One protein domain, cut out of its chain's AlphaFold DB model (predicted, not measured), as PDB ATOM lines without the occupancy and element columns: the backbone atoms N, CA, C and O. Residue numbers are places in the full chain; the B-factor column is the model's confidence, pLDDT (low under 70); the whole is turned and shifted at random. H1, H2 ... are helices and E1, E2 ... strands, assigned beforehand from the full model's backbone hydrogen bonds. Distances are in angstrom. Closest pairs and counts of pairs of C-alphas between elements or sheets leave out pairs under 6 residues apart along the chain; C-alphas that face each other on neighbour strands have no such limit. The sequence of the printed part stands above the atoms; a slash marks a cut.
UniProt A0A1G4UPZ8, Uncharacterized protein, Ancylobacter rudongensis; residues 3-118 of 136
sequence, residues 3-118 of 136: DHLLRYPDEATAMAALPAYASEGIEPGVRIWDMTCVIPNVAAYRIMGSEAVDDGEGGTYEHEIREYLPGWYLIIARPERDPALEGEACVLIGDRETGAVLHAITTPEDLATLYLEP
ATOM      1  N   ASP A   3       1.403  40.548  15.725       84.06
ATOM      2  CA  ASP A   3       0.799  39.626  16.679       84.06
ATOM      3  C   ASP A   3      -0.621  39.269  16.233       84.06
ATOM      4  O   ASP A   3      -1.456  40.150  16.023       84.06
ATOM      5  N   HIS A   4      -0.901  37.971  16.107       86.06
ATOM      6  CA  HIS A   4      -2.241  37.442  15.862       86.06
ATOM      7  C   HIS A   4      -2.761  36.830  17.159       86.06
ATOM      8  O   HIS A   4      -2.202  35.841  17.630       86.06
ATOM      9  N   LEU A   5      -3.826  37.389  17.727       85.62
ATOM     10  CA  LEU A   5      -4.570  36.775  18.822       85.62
ATOM     11  C   LEU A   5      -5.681  35.915  18.228       85.62
ATOM     12  O   LEU A   5      -6.564  36.426  17.534       85.62
ATOM     13  N   LEU A   6      -5.669  34.623  18.530       87.81
ATOM     14  CA  LEU A   6      -6.684  33.679  18.073       87.81
ATOM     15  C   LEU A   6      -7.421  33.067  19.262       87.81
ATOM     16  O   LEU A   6      -6.848  32.907  20.341       87.81
ATOM     17  N   ARG A   7      -8.691  32.712  19.056       89.44
ATOM     18  CA  ARG A   7      -9.548  32.084  20.069       89.44
ATOM     19  C   ARG A   7     -10.153  30.798  19.539       89.44
ATOM     20  O   ARG A   7     -10.919  30.818  18.583       89.44
ATOM     21  N   TYR A   8      -9.925  29.710  20.258       89.75
ATOM     22  CA  TYR A   8     -10.515  28.405  19.987       89.75
ATOM     23  C   TYR A   8     -11.366  27.929  21.173       89.75
ATOM     24  O   TYR A   8     -11.244  28.465  22.276       89.75
ATOM     25  N   PRO A   9     -12.260  26.943  20.986       90.56
ATOM     26  CA  PRO A   9     -12.984  26.325  22.097       90.56
ATOM     27  C   PRO A   9     -12.055  25.596  23.077       90.56
ATOM     28  O   PRO A   9     -12.261  25.669  24.286       90.56
ATOM     29  N   ASP A  10     -11.029  24.926  22.550       92.06
ATOM     30  CA  ASP A  10     -10.034  24.154  23.290       92.06
ATOM     31  C   ASP A  10      -8.710  24.060  22.510       92.06
ATOM     32  O   ASP A  10      -8.624  24.420  21.331       92.06
ATOM     33  N   GLU A  11      -7.671  23.573  23.189       91.81
ATOM     34  CA  GLU A  11      -6.329  23.403  22.629       91.81
ATOM     35  C   GLU A  11      -6.312  22.420  21.444       91.81
ATOM     36  O   GLU A  11      -5.692  22.690  20.416       91.81
ATOM     37  N   ALA A  12      -7.052  21.311  21.526       91.31
ATOM     38  CA  ALA A  12      -7.085  20.302  20.465       91.31
ATOM     39  C   ALA A  12      -7.613  20.873  19.138       91.31
ATOM     40  O   ALA A  12      -7.056  20.597  18.071       91.31
ATOM     41  N   THR A  13      -8.652  21.707  19.206       91.56
ATOM     42  CA  THR A  13      -9.208  22.419  18.052       91.56
ATOM     43  C   THR A  13      -8.182  23.386  17.466       91.56
ATOM     44  O   THR A  13      -8.005  23.419  16.248       91.56
ATOM     45  N   ALA A  14      -7.453  24.118  18.314       90.94
ATOM     46  CA  ALA A  14      -6.398  25.023  17.865       90.94
ATOM     47  C   ALA A  14      -5.271  24.276  17.128       90.94
ATOM     48  O   ALA A  14      -4.888  24.678  16.030       90.94
ATOM     49  N   MET A  15      -4.765  23.160  17.669       91.38
ATOM     50  CA  MET A  15      -3.720  22.366  16.994       91.38
ATOM     51  C   MET A  15      -4.176  21.782  15.657       91.38
ATOM     52  O   MET A  15      -3.351  21.599  14.753       91.38
ATOM     53  N   ALA A  16      -5.457  21.426  15.546       89.88
ATOM     54  CA  ALA A  16      -6.030  20.912  14.308       89.88
ATOM     55  C   ALA A  16      -6.127  22.006  13.233       89.88
ATOM     56  O   ALA A  16      -5.823  21.731  12.074       89.88
ATOM     57  N   ALA A  17      -6.495  23.230  13.624       88.94
ATOM     58  CA  ALA A  17      -6.588  24.387  12.733       88.94
ATOM     59  C   ALA A  17      -5.214  24.933  12.312       88.94
ATOM     60  O   ALA A  17      -5.037  25.400  11.190       88.94
ATOM     61  N   LEU A  18      -4.215  24.832  13.193       90.19
ATOM     62  CA  LEU A  18      -2.907  25.468  13.025       90.19
ATOM     63  C   LEU A  18      -1.757  24.452  12.958       90.19
ATOM     64  O   LEU A  18      -0.782  24.560  13.708       90.19
ATOM     65  N   PRO A  19      -1.803  23.459  12.048       89.75
ATOM     66  CA  PRO A  19      -0.815  22.399  12.045       89.75
ATOM     67  C   PRO A  19       0.595  22.900  11.706       89.75
ATOM     68  O   PRO A  19       1.554  22.278  12.145       89.75
ATOM     69  N   ALA A  20       0.732  24.013  10.982       90.19
ATOM     70  CA  ALA A  20       2.025  24.598  10.623       90.19
ATOM     71  C   ALA A  20       2.783  25.218  11.813       90.19
ATOM     72  O   ALA A  20       3.995  25.395  11.725       90.19
ATOM     73  N   TYR A  21       2.089  25.524  12.913       90.56
ATOM     74  CA  TYR A  21       2.664  26.168  14.101       90.56
ATOM     75  C   TYR A  21       2.869  25.193  15.263       90.56
ATOM     76  O   TYR A  21       3.141  25.605  16.388       90.56
ATOM     77  N   ALA A  22       2.736  23.893  15.005       90.50
ATOM     78  CA  ALA A  22       2.994  22.850  15.982       90.50
ATOM     79  C   ALA A  22       3.813  21.720  15.350       90.50
ATOM     80  O   ALA A  22       3.496  21.229  14.264       90.50
ATOM     81  N   SER A  23       4.845  21.271  16.049       88.19
ATOM     82  CA  SER A  23       5.733  20.186  15.637       88.19
ATOM     83  C   SER A  23       5.415  18.892  16.385       88.19
ATOM     84  O   SER A  23       4.628  18.866  17.336       88.19
ATOM     85  N   GLU A  24       5.988  17.782  15.920       87.56
ATOM     86  CA  GLU A  24       5.971  16.537  16.687       87.56
ATOM     87  C   GLU A  24       6.883  16.688  17.910       87.56
ATOM     88  O   GLU A  24       8.001  17.203  17.817       87.56
ATOM     89  N   GLY A  25       6.369  16.287  19.070       84.00
ATOM     90  CA  GLY A  25       7.112  16.255  20.316       84.00
ATOM     91  C   GLY A  25       8.124  15.111  20.349       84.00
ATOM     92  O   GLY A  25       8.282  14.341  19.406       84.00
ATOM     93  N   ILE A  26       8.818  14.982  21.479       83.44
ATOM     94  CA  ILE A  26       9.780  13.889  21.696       83.44
ATOM     95  C   ILE A  26       9.064  12.527  21.733       83.44
ATOM     96  O   ILE A  26       9.627  11.508  21.333       83.44
ATOM     97  N   GLU A  27       7.821  12.512  22.214       87.56
ATOM     98  CA  GLU A  27       6.982  11.321  22.276       87.56
ATOM     99  C   GLU A  27       6.143  11.173  20.995       87.56
ATOM    100  O   GLU A  27       5.474  12.131  20.595       87.56
ATOM    101  N   PRO A  28       6.122   9.980  20.367       81.88
ATOM    102  CA  PRO A  28       5.337   9.745  19.161       81.88
ATOM    103  C   PRO A  28       3.853  10.058  19.363       81.88
ATOM    104  O   PRO A  28       3.221   9.561  20.297       81.88
ATOM    105  N   GLY A  29       3.288  10.854  18.457       80.94
ATOM    106  CA  GLY A  29       1.878  11.250  18.503       80.94
ATOM    107  C   GLY A  29       1.553  12.398  19.464       80.94
ATOM    108  O   GLY A  29       0.412  12.864  19.465       80.94
ATOM    109  N   VAL A  30       2.524  12.901  20.231       84.62
ATOM    110  CA  VAL A  30       2.379  14.160  20.973       84.62
ATOM    111  C   VAL A  30       2.752  15.311  20.048       84.62
ATOM    112  O   VAL A  30       3.790  15.282  19.392       84.62
ATOM    113  N   ARG A  31       1.909  16.343  19.994       88.62
ATOM    114  CA  ARG A  31       2.212  17.588  19.281       88.62
ATOM    115  C   ARG A  31       2.538  18.685  20.279       88.62
ATOM    116  O   ARG A  31       1.884  18.783  21.312       88.62
ATOM    117  N   ILE A  32       3.529  19.501  19.949       91.06
ATOM    118  CA  ILE A  32       3.957  20.641  20.757       91.06
ATOM    119  C   ILE A  32       3.900  21.911  19.918       91.06
ATOM    120  O   ILE A  32       4.186  21.886  18.721       91.06
ATOM    121  N   TRP A  33       3.521  23.025  20.534       91.69
ATOM    122  CA  TRP A  33       3.540  24.325  19.874       91.69
ATOM    123  C   TRP A  33       4.971  24.761  19.554       91.69
ATOM    124  O   TRP A  33       5.897  24.515  20.331       91.69
ATOM    125  N   ASP A  34       5.153  25.438  18.422       89.56
ATOM    126  CA  ASP A  34       6.407  26.112  18.107       89.56
ATOM    127  C   ASP A  34       6.546  27.370  18.972       89.56
ATOM    128  O   ASP A  34       6.172  28.478  18.585       89.56
ATOM    129  N   MET A  35       7.117  27.189  20.162       84.88
ATOM    130  CA  MET A  35       7.310  28.248  21.158       84.88
ATOM    131  C   MET A  35       8.233  29.388  20.687       84.88
ATOM    132  O   MET A  35       8.403  30.364  21.413       84.88
ATOM    133  N   THR A  36       8.846  29.298  19.496       83.94
ATOM    134  CA  THR A  36       9.599  30.420  18.908       83.94
ATOM    135  C   THR A  36       8.688  31.518  18.364       83.94
ATOM    136  O   THR A  36       9.112  32.668  18.259       83.94
ATOM    137  N   CYS A  37       7.443  31.175  18.025       85.25
ATOM    138  CA  CYS A  37       6.467  32.117  17.486       85.25
ATOM    139  C   CYS A  37       5.067  31.987  18.093       85.25
ATOM    140  O   CYS A  37       4.244  32.868  17.861       85.25
ATOM    141  N   VAL A  38       4.793  30.942  18.877       87.94
ATOM    142  CA  VAL A  38       3.497  30.693  19.515       87.94
ATOM    143  C   VAL A  38       3.591  30.879  21.025       87.94
ATOM    144  O   VAL A  38       4.448  30.296  21.686       87.94
ATOM    145  N   ILE A  39       2.645  31.632  21.578       86.62
ATOM    146  CA  ILE A  39       2.365  31.688  23.012       86.62
ATOM    147  C   ILE A  39       0.996  31.031  23.228       86.62
ATOM    148  O   ILE A  39      -0.028  31.662  22.954       86.62
ATOM    149  N   PRO A  40       0.955  29.758  23.653       89.12
ATOM    150  CA  PRO A  40      -0.294  29.045  23.889       89.12
ATOM    151  C   PRO A  40      -0.913  29.408  25.247       89.12
ATOM    152  O   PRO A  40      -0.230  29.917  26.135       89.12
ATOM    153  N   ASN A  41      -2.197  29.080  25.418       86.94
ATOM    154  CA  ASN A  41      -2.926  29.155  26.691       86.94
ATOM    155  C   ASN A  41      -2.904  30.540  27.372       86.94
ATOM    156  O   ASN A  41      -2.750  30.660  28.587       86.94
ATOM    157  N   VAL A  42      -3.064  31.599  26.583       86.38
ATOM    158  CA  VAL A  42      -3.154  32.972  27.090       86.38
ATOM    159  C   VAL A  42      -4.470  33.149  27.845       86.38
ATOM    160  O   VAL A  42      -5.537  32.779  27.354       86.38
ATOM    161  N   ALA A  43      -4.409  33.734  29.040       83.69
ATOM    162  CA  ALA A  43      -5.616  34.099  29.765       83.69
ATOM    163  C   ALA A  43      -6.119  35.448  29.244       83.69
ATOM    164  O   ALA A  43      -5.411  36.450  29.311       83.69
ATOM    165  N   ALA A  44      -7.344  35.471  28.723       83.88
ATOM    166  CA  ALA A  44      -8.025  36.692  28.320       83.88
ATOM    167  C   ALA A  44      -9.074  37.055  29.371       83.88
ATOM    168  O   ALA A  44      -9.870  36.203  29.767       83.88
ATOM    169  N   TYR A  45      -9.093  38.304  29.826       85.62
ATOM    170  CA  TYR A  45     -10.031  38.761  30.850       85.62
ATOM    171  C   TYR A  45     -10.367  40.242  30.694       85.62
ATOM    172  O   TYR A  45      -9.684  40.988  29.992       85.62
ATOM    173  N   ARG A  46     -11.439  40.661  31.367       85.88
ATOM    174  CA  ARG A  46     -11.796  42.067  31.568       85.88
ATOM    175  C   ARG A  46     -11.593  42.448  33.028       85.88
ATOM    176  O   ARG A  46     -11.911  41.659  33.919       85.88
ATOM    177  N   ILE A  47     -11.084  43.651  33.273       85.00
ATOM    178  CA  ILE A  47     -11.068  44.238  34.618       85.00
ATOM    179  C   ILE A  47     -12.438  44.869  34.862       85.00
ATOM    180  O   ILE A  47     -12.858  45.766  34.137       85.00
ATOM    181  N   MET A  48     -13.132  44.387  35.888       87.31
ATOM    182  CA  MET A  48     -14.488  44.822  36.241       87.31
ATOM    183  C   MET A  48     -14.497  45.871  37.355       87.31
ATOM    184  O   MET A  48     -15.510  46.532  37.587       87.31
ATOM    185  N   GLY A  49     -13.371  46.025  38.046       88.12
ATOM    186  CA  GLY A  49     -13.165  46.983  39.120       88.12
ATOM    187  C   GLY A  49     -11.921  46.634  39.925       88.12
ATOM    188  O   GLY A  49     -11.184  45.706  39.582       88.12
ATOM    189  N   SER A  50     -11.716  47.360  41.015       91.38
ATOM    190  CA  SER A  50     -10.662  47.090  41.981       91.38
ATOM    191  C   SER A  50     -11.185  47.217  43.409       91.38
ATOM    192  O   SER A  50     -12.152  47.936  43.676       91.38
ATOM    193  N   GLU A  51     -10.560  46.492  44.331       92.19
ATOM    194  CA  GLU A  51     -10.829  46.586  45.763       92.19
ATOM    195  C   GLU A  51      -9.534  46.750  46.560       92.19
ATOM    196  O   GLU A  51      -8.481  46.242  46.180       92.19
ATOM    197  N   ALA A  52      -9.601  47.484  47.670       92.25
ATOM    198  CA  ALA A  52      -8.478  47.606  48.592       92.25
ATOM    199  C   ALA A  52      -8.461  46.396  49.533       92.25
ATOM    200  O   ALA A  52      -9.420  46.175  50.276       92.25
ATOM    201  N   VAL A  53      -7.365  45.642  49.517       92.12
ATOM    202  CA  VAL A  53      -7.155  44.468  50.368       92.12
ATOM    203  C   VAL A  53      -6.063  44.783  51.385       92.12
ATOM    204  O   VAL A  53      -4.996  45.281  51.029       92.12
ATOM    205  N   ASP A  54      -6.347  44.516  52.659       91.31
ATOM    206  CA  ASP A  54      -5.368  44.580  53.748       91.31
ATOM    207  C   ASP A  54      -4.477  43.330  53.691       91.31
ATOM    208  O   ASP A  54      -4.983  42.206  53.598       91.31
ATOM    209  N   ASP A  55      -3.157  43.515  53.706       86.12
ATOM    210  CA  ASP A  55      -2.188  42.415  53.659       86.12
ATOM    211  C   ASP A  55      -1.966  41.732  55.021       86.12
ATOM    212  O   ASP A  55      -1.280  40.711  55.103       86.12
ATOM    213  N   GLY A  56      -2.570  42.256  56.089       84.94
ATOM    214  CA  GLY A  56      -2.425  41.761  57.455       84.94
ATOM    215  C   GLY A  56      -1.140  42.213  58.156       84.94
ATOM    216  O   GLY A  56      -0.988  41.948  59.350       84.94
ATOM    217  N   GLU A  57      -0.242  42.922  57.465       88.06
ATOM    218  CA  GLU A  57       0.986  43.531  58.002       88.06
ATOM    219  C   GLU A  57       0.866  45.062  58.151       88.06
ATOM    220  O   GLU A  57       1.829  45.749  58.498       88.06
ATOM    221  N   GLY A  58      -0.345  45.601  57.966       84.44
ATOM    222  CA  GLY A  58      -0.639  47.031  58.052       84.44
ATOM    223  C   GLY A  58      -0.451  47.776  56.729       84.44
ATOM    224  O   GLY A  58      -0.485  49.010  56.721       84.44
ATOM    225  N   GLY A  59      -0.253  47.048  55.627       86.94
ATOM    226  CA  GLY A  59      -0.307  47.560  54.268       86.94
ATOM    227  C   GLY A  59      -1.686  47.353  53.640       86.94
ATOM    228  O   GLY A  59      -2.464  46.484  54.026       86.94
ATOM    229  N   THR A  60      -1.998  48.177  52.644       89.94
ATOM    230  CA  THR A  60      -3.141  47.946  51.752       89.94
ATOM    231  C   THR A  60      -2.632  47.925  50.325       89.94
ATOM    232  O   THR A  60      -1.790  48.749  49.958       89.94
ATOM    233  N   TYR A  61      -3.125  46.984  49.529       87.88
ATOM    234  CA  TYR A  61      -2.855  46.922  48.099       87.88
ATOM    235  C   TYR A  61      -4.162  46.874  47.314       87.88
ATOM    236  O   TYR A  61      -5.219  46.521  47.837       87.88
ATOM    237  N   GLU A  62      -4.085  47.273  46.052       91.12
ATOM    238  CA  GLU A  62      -5.215  47.239  45.135       91.12
ATOM    239  C   GLU A  62      -5.283  45.861  44.466       91.12
ATOM    240  O   GLU A  62      -4.311  45.402  43.863       91.12
ATOM    241  N   HIS A  63      -6.418  45.181  44.610       87.56
ATOM    242  CA  HIS A  63      -6.706  43.905  43.972       87.56
ATOM    243  C   HIS A  63      -7.683  44.113  42.816       87.56
ATOM    244  O   HIS A  63      -8.760  44.682  42.993       87.56
ATOM    245  N   GLU A  64      -7.315  43.652  41.624       89.81
ATOM    246  CA  GLU A  64      -8.168  43.721  40.439       89.81
ATOM    247  C   GLU A  64      -9.234  42.623  40.464       89.81
ATOM    248  O   GLU A  64      -8.927  41.434  40.559       89.81
ATOM    249  N   ILE A  65     -10.491  43.012  40.272       89.62
ATOM    250  CA  ILE A  65     -11.593  42.074  40.066       89.62
ATOM    251  C   ILE A  65     -11.649  41.745  38.576       89.62
ATOM    252  O   ILE A  65     -11.953  42.607  37.747       89.62
ATOM    253  N   ARG A  66     -11.356  40.489  38.229       90.44
ATOM    254  CA  ARG A  66     -11.207  40.032  36.841       90.44
ATOM    255  C   ARG A  66     -12.336  39.094  36.425       90.44
ATOM    256  O   ARG A  66     -12.647  38.137  37.130       90.44
ATOM    257  N   GLU A  67     -12.894  39.326  35.242       90.62
ATOM    258  CA  GLU A  67     -13.804  38.401  34.563       90.62
ATOM    259  C   GLU A  67     -13.069  37.719  33.403       90.62
ATOM    260  O   GLU A  67     -12.805  38.338  32.371       90.62
ATOM    261  N   TYR A  68     -12.725  36.438  33.566       88.38
ATOM    262  CA  TYR A  68     -12.057  35.661  32.518       88.38
ATOM    263  C   TYR A  68     -13.016  35.312  31.381       88.38
ATOM    264  O   TYR A  68     -14.110  34.787  31.594       88.38
ATOM    265  N   LEU A  69     -12.572  35.567  30.154       86.69
ATOM    266  CA  LEU A  69     -13.335  35.277  28.954       86.69
ATOM    267  C   LEU A  69     -13.243  33.785  28.609       86.69
ATOM    268  O   LEU A  69     -12.154  33.213  28.616       86.69
ATOM    269  N   PRO A  70     -14.361  33.139  28.234       87.56
ATOM    270  CA  PRO A  70     -14.356  31.720  27.910       87.56
ATOM    271  C   PRO A  70     -13.611  31.438  26.599       87.56
ATOM    272  O   PRO A  70     -13.790  32.144  25.598       87.56
ATOM    273  N   GLY A  71     -12.869  30.337  26.574       87.81
ATOM    274  CA  GLY A  71     -12.154  29.830  25.402       87.81
ATOM    275  C   GLY A  71     -10.669  29.623  25.673       87.81
ATOM    276  O   GLY A  71     -10.165  29.935  26.748       87.81
ATOM    277  N   TRP A  72      -9.985  29.090  24.669       88.44
ATOM    278  CA  TRP A  72      -8.551  28.872  24.653       88.44
ATOM    279  C   TRP A  72      -7.902  29.870  23.698       88.44
ATOM    280  O   TRP A  72      -8.183  29.858  22.496       88.44
ATOM    281  N   TYR A  73      -7.078  30.765  24.235       88.00
ATOM    282  CA  TYR A  73      -6.446  31.827  23.460       88.00
ATOM    283  C   TYR A  73      -4.975  31.512  23.221       88.00
ATOM    284  O   TYR A  73      -4.292  30.953  24.082       88.00
ATOM    285  N   LEU A  74      -4.475  31.914  22.060       88.62
ATOM    286  CA  LEU A  74      -3.050  31.901  21.756       88.62
ATOM    287  C   LEU A  74      -2.655  33.142  20.970       88.62
ATOM    288  O   LEU A  74      -3.469  33.725  20.252       88.62
ATOM    289  N   ILE A  75      -1.382  33.503  21.086       88.62
ATOM    290  CA  ILE A  75      -0.767  34.563  20.294       88.62
ATOM    291  C   ILE A  75       0.241  33.932  19.342       88.62
ATOM    292  O   ILE A  75       1.073  33.131  19.768       88.62
ATOM    293  N   ILE A  76       0.190  34.317  18.068       87.44
ATOM    294  CA  ILE A  76       1.226  34.000  17.084       87.44
ATOM    295  C   ILE A  76       1.931  35.289  16.673       87.44
ATOM    296  O   ILE A  76       1.325  36.165  16.051       87.44
ATOM    297  N   ALA A  77       3.218  35.381  16.999       85.69
ATOM    298  CA  ALA A  77       4.074  36.520  16.695       85.69
ATOM    299  C   ALA A  77       4.917  36.236  15.445       85.69
ATOM    300  O   ALA A  77       5.711  35.291  15.408       85.69
ATOM    301  N   ARG A  78       4.760  37.056  14.404       83.88
ATOM    302  CA  ARG A  78       5.491  36.935  13.132       83.88
ATOM    303  C   ARG A  78       6.141  38.266  12.755       83.88
ATOM    304  O   ARG A  78       5.637  39.319  13.129       83.88
ATOM    305  N   PRO A  79       7.248  38.274  11.998       80.94
ATOM    306  CA  PRO A  79       7.812  39.525  11.488       80.94
ATOM    307  C   PRO A  79       6.835  40.284  10.577       80.94
ATOM    308  O   PRO A  79       6.782  41.509  10.623       80.94
ATOM    309  N   GLU A  80       6.033  39.545   9.811       85.50
ATOM    310  CA  GLU A  80       5.108  40.048   8.795       85.50
ATOM    311  C   GLU A  80       3.723  39.407   8.956       85.50
ATOM    312  O   GLU A  80       3.569  38.390   9.636       85.50
ATOM    313  N   ARG A  81       2.709  40.007   8.323       83.88
ATOM    314  CA  ARG A  81       1.329  39.509   8.338       83.88
ATOM    315  C   ARG A  81       1.244  38.157   7.627       83.88
ATOM    316  O   ARG A  81       1.831  37.993   6.559       83.88
ATOM    317  N   ASP A  82       0.509  37.214   8.208       85.50
ATOM    318  CA  ASP A  82       0.363  35.865   7.664       85.50
ATOM    319  C   ASP A  82      -1.074  35.645   7.161       85.50
ATOM    320  O   ASP A  82      -1.983  35.481   7.979       85.50
ATOM    321  N   PRO A  83      -1.309  35.614   5.835       82.56
ATOM    322  CA  PRO A  83      -2.648  35.440   5.274       82.56
ATOM    323  C   PRO A  83      -3.350  34.153   5.716       82.56
ATOM    324  O   PRO A  83      -4.578  34.101   5.703       82.56
ATOM    325  N   ALA A  84      -2.600  33.120   6.127       80.44
ATOM    326  CA  ALA A  84      -3.181  31.879   6.639       80.44
ATOM    327  C   ALA A  84      -3.902  32.074   7.984       80.44
ATOM    328  O   ALA A  84      -4.775  31.284   8.329       80.44
ATOM    329  N   LEU A  85      -3.562  33.134   8.721       81.12
ATOM    330  CA  LEU A  85      -4.156  33.482  10.011       81.12
ATOM    331  C   LEU A  85      -5.265  34.536   9.896       81.12
ATOM    332  O   LEU A  85      -5.948  34.809  10.875       81.12
ATOM    333  N   GLU A  86      -5.471  35.135   8.718       71.00
ATOM    334  CA  GLU A  86      -6.420  36.244   8.537       71.00
ATOM    335  C   GLU A  86      -7.898  35.807   8.488       71.00
ATOM    336  O   GLU A  86      -8.778  36.652   8.633       71.00
ATOM    337  N   GLY A  87      -8.188  34.515   8.274       61.31
ATOM    338  CA  GLY A  87      -9.557  33.995   8.091       61.31
ATOM    339  C   GLY A  87     -10.039  32.974   9.130       61.31
ATOM    340  O   GLY A  87     -11.235  32.703   9.212       61.31
ATOM    341  N   GLU A  88      -9.135  32.410   9.927       57.84
ATOM    342  CA  GLU A  88      -9.421  31.396  10.951       57.84
ATOM    343  C   GLU A  88      -9.442  32.066  12.321       57.84
ATOM    344  O   GLU A  88      -8.422  32.624  12.701       57.84
ATOM    345  N   ALA A  89     -10.559  32.005  13.060       60.16
ATOM    346  CA  ALA A  89     -10.636  32.221  14.518       60.16
ATOM    347  C   ALA A  89      -9.846  33.423  15.110       60.16
ATOM    348  O   ALA A  89      -9.533  33.450  16.305       60.16
ATOM    349  N   CYS A  90      -9.510  34.411  14.279       65.00
ATOM    350  CA  CYS A  90      -8.586  35.482  14.597       65.00
ATOM    351  C   CYS A  90      -9.380  36.615  15.219       65.00
ATOM    352  O   CYS A  90     -10.235  37.227  14.589       65.00
ATOM    353  N   VAL A  91      -9.122  36.866  16.492       72.94
ATOM    354  CA  VAL A  91      -9.814  37.903  17.250       72.94
ATOM    355  C   VAL A  91      -9.185  39.263  16.959       72.94
ATOM    356  O   VAL A  91      -9.913  40.250  16.857       72.94
ATOM    357  N   LEU A  92      -7.857  39.308  16.787       77.31
ATOM    358  CA  LEU A  92      -7.103  40.535  16.535       77.31
ATOM    359  C   LEU A  92      -5.784  40.271  15.792       77.31
ATOM    360  O   LEU A  92      -5.085  39.303  16.081       77.31
ATOM    361  N   ILE A  93      -5.420  41.193  14.898       80.00
ATOM    362  CA  ILE A  93      -4.101  41.332  14.276       80.00
ATOM    363  C   ILE A  93      -3.574  42.727  14.609       80.00
ATOM    364  O   ILE A  93      -4.197  43.724  14.235       80.00
ATOM    365  N   GLY A  94      -2.432  42.804  15.285       78.44
ATOM    366  CA  GLY A  94      -1.802  44.065  15.673       78.44
ATOM    367  C   GLY A  94      -0.352  44.149  15.219       78.44
ATOM    368  O   GLY A  94       0.354  43.143  15.206       78.44
ATOM    369  N   ASP A  95       0.104  45.345  14.862       77.81
ATOM    370  CA  ASP A  95       1.521  45.630  14.660       77.81
ATOM    371  C   ASP A  95       2.122  46.200  15.941       77.81
ATOM    372  O   ASP A  95       1.838  47.325  16.349       77.81
ATOM    373  N   ARG A  96       2.995  45.415  16.569       73.94
ATOM    374  CA  ARG A  96       3.668  45.777  17.813       73.94
ATOM    375  C   ARG A  96       4.581  46.991  17.661       73.94
ATOM    376  O   ARG A  96       4.793  47.707  18.630       73.94
ATOM    377  N   GLU A  97       5.155  47.213  16.480       75.81
ATOM    378  CA  GLU A  97       6.107  48.314  16.282       75.81
ATOM    379  C   GLU A  97       5.409  49.669  16.231       75.81
ATOM    380  O   GLU A  97       5.936  50.659  16.733       75.81
ATOM    381  N   THR A  98       4.216  49.707  15.643       73.88
ATOM    382  CA  THR A  98       3.432  50.935  15.485       73.88
ATOM    383  C   THR A  98       2.314  51.072  16.515       73.88
ATOM    384  O   THR A  98       1.773  52.162  16.679       73.88
ATOM    385  N   GLY A  99       1.968  49.989  17.215       69.81
ATOM    386  CA  GLY A  99       0.795  49.912  18.086       69.81
ATOM    387  C   GLY A  99      -0.531  49.850  17.319       69.81
ATOM    388  O   GLY A  99      -1.588  49.962  17.932       69.81
ATOM    389  N   ALA A 100      -0.500  49.695  15.992       72.69
ATOM    390  CA  ALA A 100      -1.695  49.739  15.160       72.69
ATOM    391  C   ALA A 100      -2.486  48.423  15.213       72.69
ATOM    392  O   ALA A 100      -1.918  47.334  15.109       72.69
ATOM    393  N   VAL A 101      -3.816  48.521  15.280       77.31
ATOM    394  CA  VAL A 101      -4.720  47.387  15.041       77.31
ATOM    395  C   VAL A 101      -4.997  47.300  13.546       77.31
ATOM    396  O   VAL A 101      -5.564  48.212  12.953       77.31
ATOM    397  N   LEU A 102      -4.591  46.195  12.929       77.19
ATOM    398  CA  LEU A 102      -4.716  45.977  11.487       77.19
ATOM    399  C   LEU A 102      -6.011  45.240  11.123       77.19
ATOM    400  O   LEU A 102      -6.544  45.416  10.030       77.19
ATOM    401  N   HIS A 103      -6.504  44.392  12.027       76.31
ATOM    402  CA  HIS A 103      -7.757  43.657  11.871       76.31
ATOM    403  C   HIS A 103      -8.292  43.232  13.242       76.31
ATOM    404  O   HIS A 103      -7.506  42.858  14.110       76.31
ATOM    405  N   ALA A 104      -9.611  43.242  13.437       75.19
ATOM    406  CA  ALA A 104     -10.248  42.699  14.635       75.19
ATOM    407  C   ALA A 104     -11.668  42.198  14.330       75.19
ATOM    408  O   ALA A 104     -12.374  42.789  13.512       75.19
ATOM    409  N   ILE A 105     -12.084  41.126  15.012       73.19
ATOM    410  CA  ILE A 105     -13.462  40.588  14.979       73.19
ATOM    411  C   ILE A 105     -14.253  41.013  16.239       73.19
ATOM    412  O   ILE A 105     -15.460  40.791  16.344       73.19
ATOM    413  N   THR A 106     -13.597  41.666  17.199       70.31
ATOM    414  CA  THR A 106     -14.213  42.268  18.390       70.31
ATOM    415  C   THR A 106     -14.738  43.676  18.131       70.31
ATOM    416  O   THR A 106     -14.373  44.336  17.156       70.31
ATOM    417  N   THR A 107     -15.592  44.164  19.032       70.12
ATOM    418  CA  THR A 107     -15.960  45.582  19.037       70.12
ATOM    419  C   THR A 107     -14.797  46.436  19.572       70.12
ATOM    420  O   THR A 107     -14.002  45.953  20.382       70.12
ATOM    421  N   PRO A 108     -14.685  47.717  19.175       65.56
ATOM    422  CA  PRO A 108     -13.735  48.650  19.786       65.56
ATOM    423  C   PRO A 108     -13.824  48.733  21.316       65.56
ATOM    424  O   PRO A 108     -12.812  48.858  21.998       65.56
ATOM    425  N   GLU A 109     -15.039  48.639  21.853       68.44
ATOM    426  CA  GLU A 109     -15.321  48.678  23.291       68.44
ATOM    427  C   GLU A 109     -14.768  47.435  24.004       68.44
ATOM    428  O   GLU A 109     -14.169  47.541  25.078       68.44
ATOM    429  N   ASP A 110     -14.894  46.264  23.371       70.25
ATOM    430  CA  ASP A 110     -14.275  45.034  23.857       70.25
ATOM    431  C   ASP A 110     -12.750  45.139  23.852       70.25
ATOM    432  O   ASP A 110     -12.121  44.703  24.808       70.25
ATOM    433  N   LEU A 111     -12.146  45.739  22.820       69.25
ATOM    434  CA  LEU A 111     -10.688  45.901  22.746       69.25
ATOM    435  C   LEU A 111     -10.144  46.794  23.862       69.25
ATOM    436  O   LEU A 111      -9.161  46.428  24.501       69.25
ATOM    437  N   ALA A 112     -10.810  47.917  24.141       69.12
ATOM    438  CA  ALA A 112     -10.377  48.868  25.165       69.12
ATOM    439  C   ALA A 112     -10.352  48.277  26.587       69.12
ATOM    440  O   ALA A 112      -9.688  48.818  27.469       69.12
ATOM    441  N   THR A 113     -11.084  47.184  26.814       74.00
ATOM    442  CA  THR A 113     -11.228  46.529  28.123       74.00
ATOM    443  C   THR A 113     -10.654  45.114  28.156       74.00
ATOM    444  O   THR A 113     -10.716  44.460  29.199       74.00
ATOM    445  N   LEU A 114     -10.104  44.631  27.038       77.25
ATOM    446  CA  LEU A 114      -9.505  43.309  26.928       77.25
ATOM    447  C   LEU A 114      -8.060  43.340  27.425       77.25
ATOM    448  O   LEU A 114      -7.222  44.074  26.900       77.25
ATOM    449  N   TYR A 115      -7.774  42.477  28.395       79.50
ATOM    450  CA  TYR A 115      -6.443  42.237  28.932       79.50
ATOM    451  C   TYR A 115      -6.013  40.804  28.625       79.50
ATOM    452  O   TYR A 115      -6.829  39.878  28.628       79.50
ATOM    453  N   LEU A 116      -4.718  40.636  28.352       75.50
ATOM    454  CA  LEU A 116      -4.091  39.347  28.080       75.50
ATOM    455  C   LEU A 116      -2.972  39.105  29.092       75.50
ATOM    456  O   LEU A 116      -2.066  39.924  29.231       75.50
ATOM    457  N   GLU A 117      -3.008  37.953  29.748       70.19
ATOM    458  CA  GLU A 117      -1.934  37.457  30.605       70.19
ATOM    459  C   GLU A 117      -1.262  36.258  29.925       70.19
ATOM    460  O   GLU A 117      -1.822  35.152  29.922       70.19
ATOM    461  N   PRO A 118      -0.076  36.434  29.311       61.38
ATOM    462  CA  PRO A 118       0.693  35.289  28.851       61.38
ATOM    463  C   PRO A 118       1.203  34.467  30.041       61.38
ATOM    464  O   PRO A 118       1.686  34.998  31.036       61.38
TER     465      PRO A 118
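Overview. This is residues 3 to 118 of the 136 residues of an uncharacterized protein of Ancylobacter rudongensis (UniProt A0A1G4UPZ8). A strongly twisted sheet of seven strands makes the body, and from one end of it the far part of the long hairpin E4 and E5, residues 51 to 63, sticks out as an arm. Toward the other end of the long axis is a small hairpin, E2 and E3; H1 packs on E1 and E6, and H2 runs straight into E9. The printed part has 116 residues, with elements in the order E1, H1, E2, E3, E4, E5, E6, E7, E8, H2, E9; it is mostly strand, and its neighbour strands are antiparallel. The whole is loose, with a radius of gyration of the C-alphas of 17.2 A and spans of 53 by 37 by 26 A.

Along the chain. E1, residues 3 to 8, begins at C-alpha 3 (0.799, 39.626, 16.679) and is 16.3 A long. H1 holds residues 11 to 17, E2 residues 22 to 24 and E3 residues 31 to 33. E4, residues 38 to 54, is 38.0 A long and ends at C-alpha 54 (-5.368, 44.580, 53.748); it bends by 85 degrees at residue 51. E5, residues 60 to 68, is 24.5 A long, and E6, residues 72 to 78, 19.9 A. E7 holds residues 90 to 95, E8 residues 100 to 104 and H2 residues 108 to 113. E9, residues 114 to 117, ends at C-alpha 117 (-1.934, 37.457, 30.605).

Arrangement. On one side of E1 is E6, with N 4 and O 76 at 2.9 A; on the other side is E7, with N 5 and O 92 at 2.8 A. E7 and the edge strand E8 form a hairpin, with N 93 and O 103 at 2.8 A. E4 has staggered pairing: with E6 over residues 38 to 42, N 39 and O 75 at 2.8 A; with E9 over residues 43 to 46, N 45 and O 115 at 3.0 A; with E5 over residues 45 to 54, N 53 and O 61 at 2.9 A. E5 and E6 lie on one side of E4, E9 on the other side. The edge strands E8 and E9 are apart. H1 is on this sheet at a height of 8.9 A, slantwise to E6 at 48 degrees on the local plane. The closest C-alphas of H1 and E2, those of Met 15 and Ala 22, are 6.8 A apart. In the hairpin E2 and E3, N 23 and O 32 are 2.8 A apart. H2 is on the sheet, at a height of 4.0 A, only just above the sheet's level; its closest C-alpha pair with E4, Arg 46 and Thr 113, is 5.7 A apart. Every O i to N i+4 pair is within hydrogen-bond range in H1, and 1 of 2 in H2.

Size, cuts and confidence. The C-alphas farthest apart, those of Pro 28 and Gly 58, are 54.2 A apart. The printed part has no cut. The link from E6 to E7, 11 residues, is long. The mean pLDDT of the printed part is 83.1; residues 87 to 90, 99, 108 to 109, 111 to 112 and 118 are under 70.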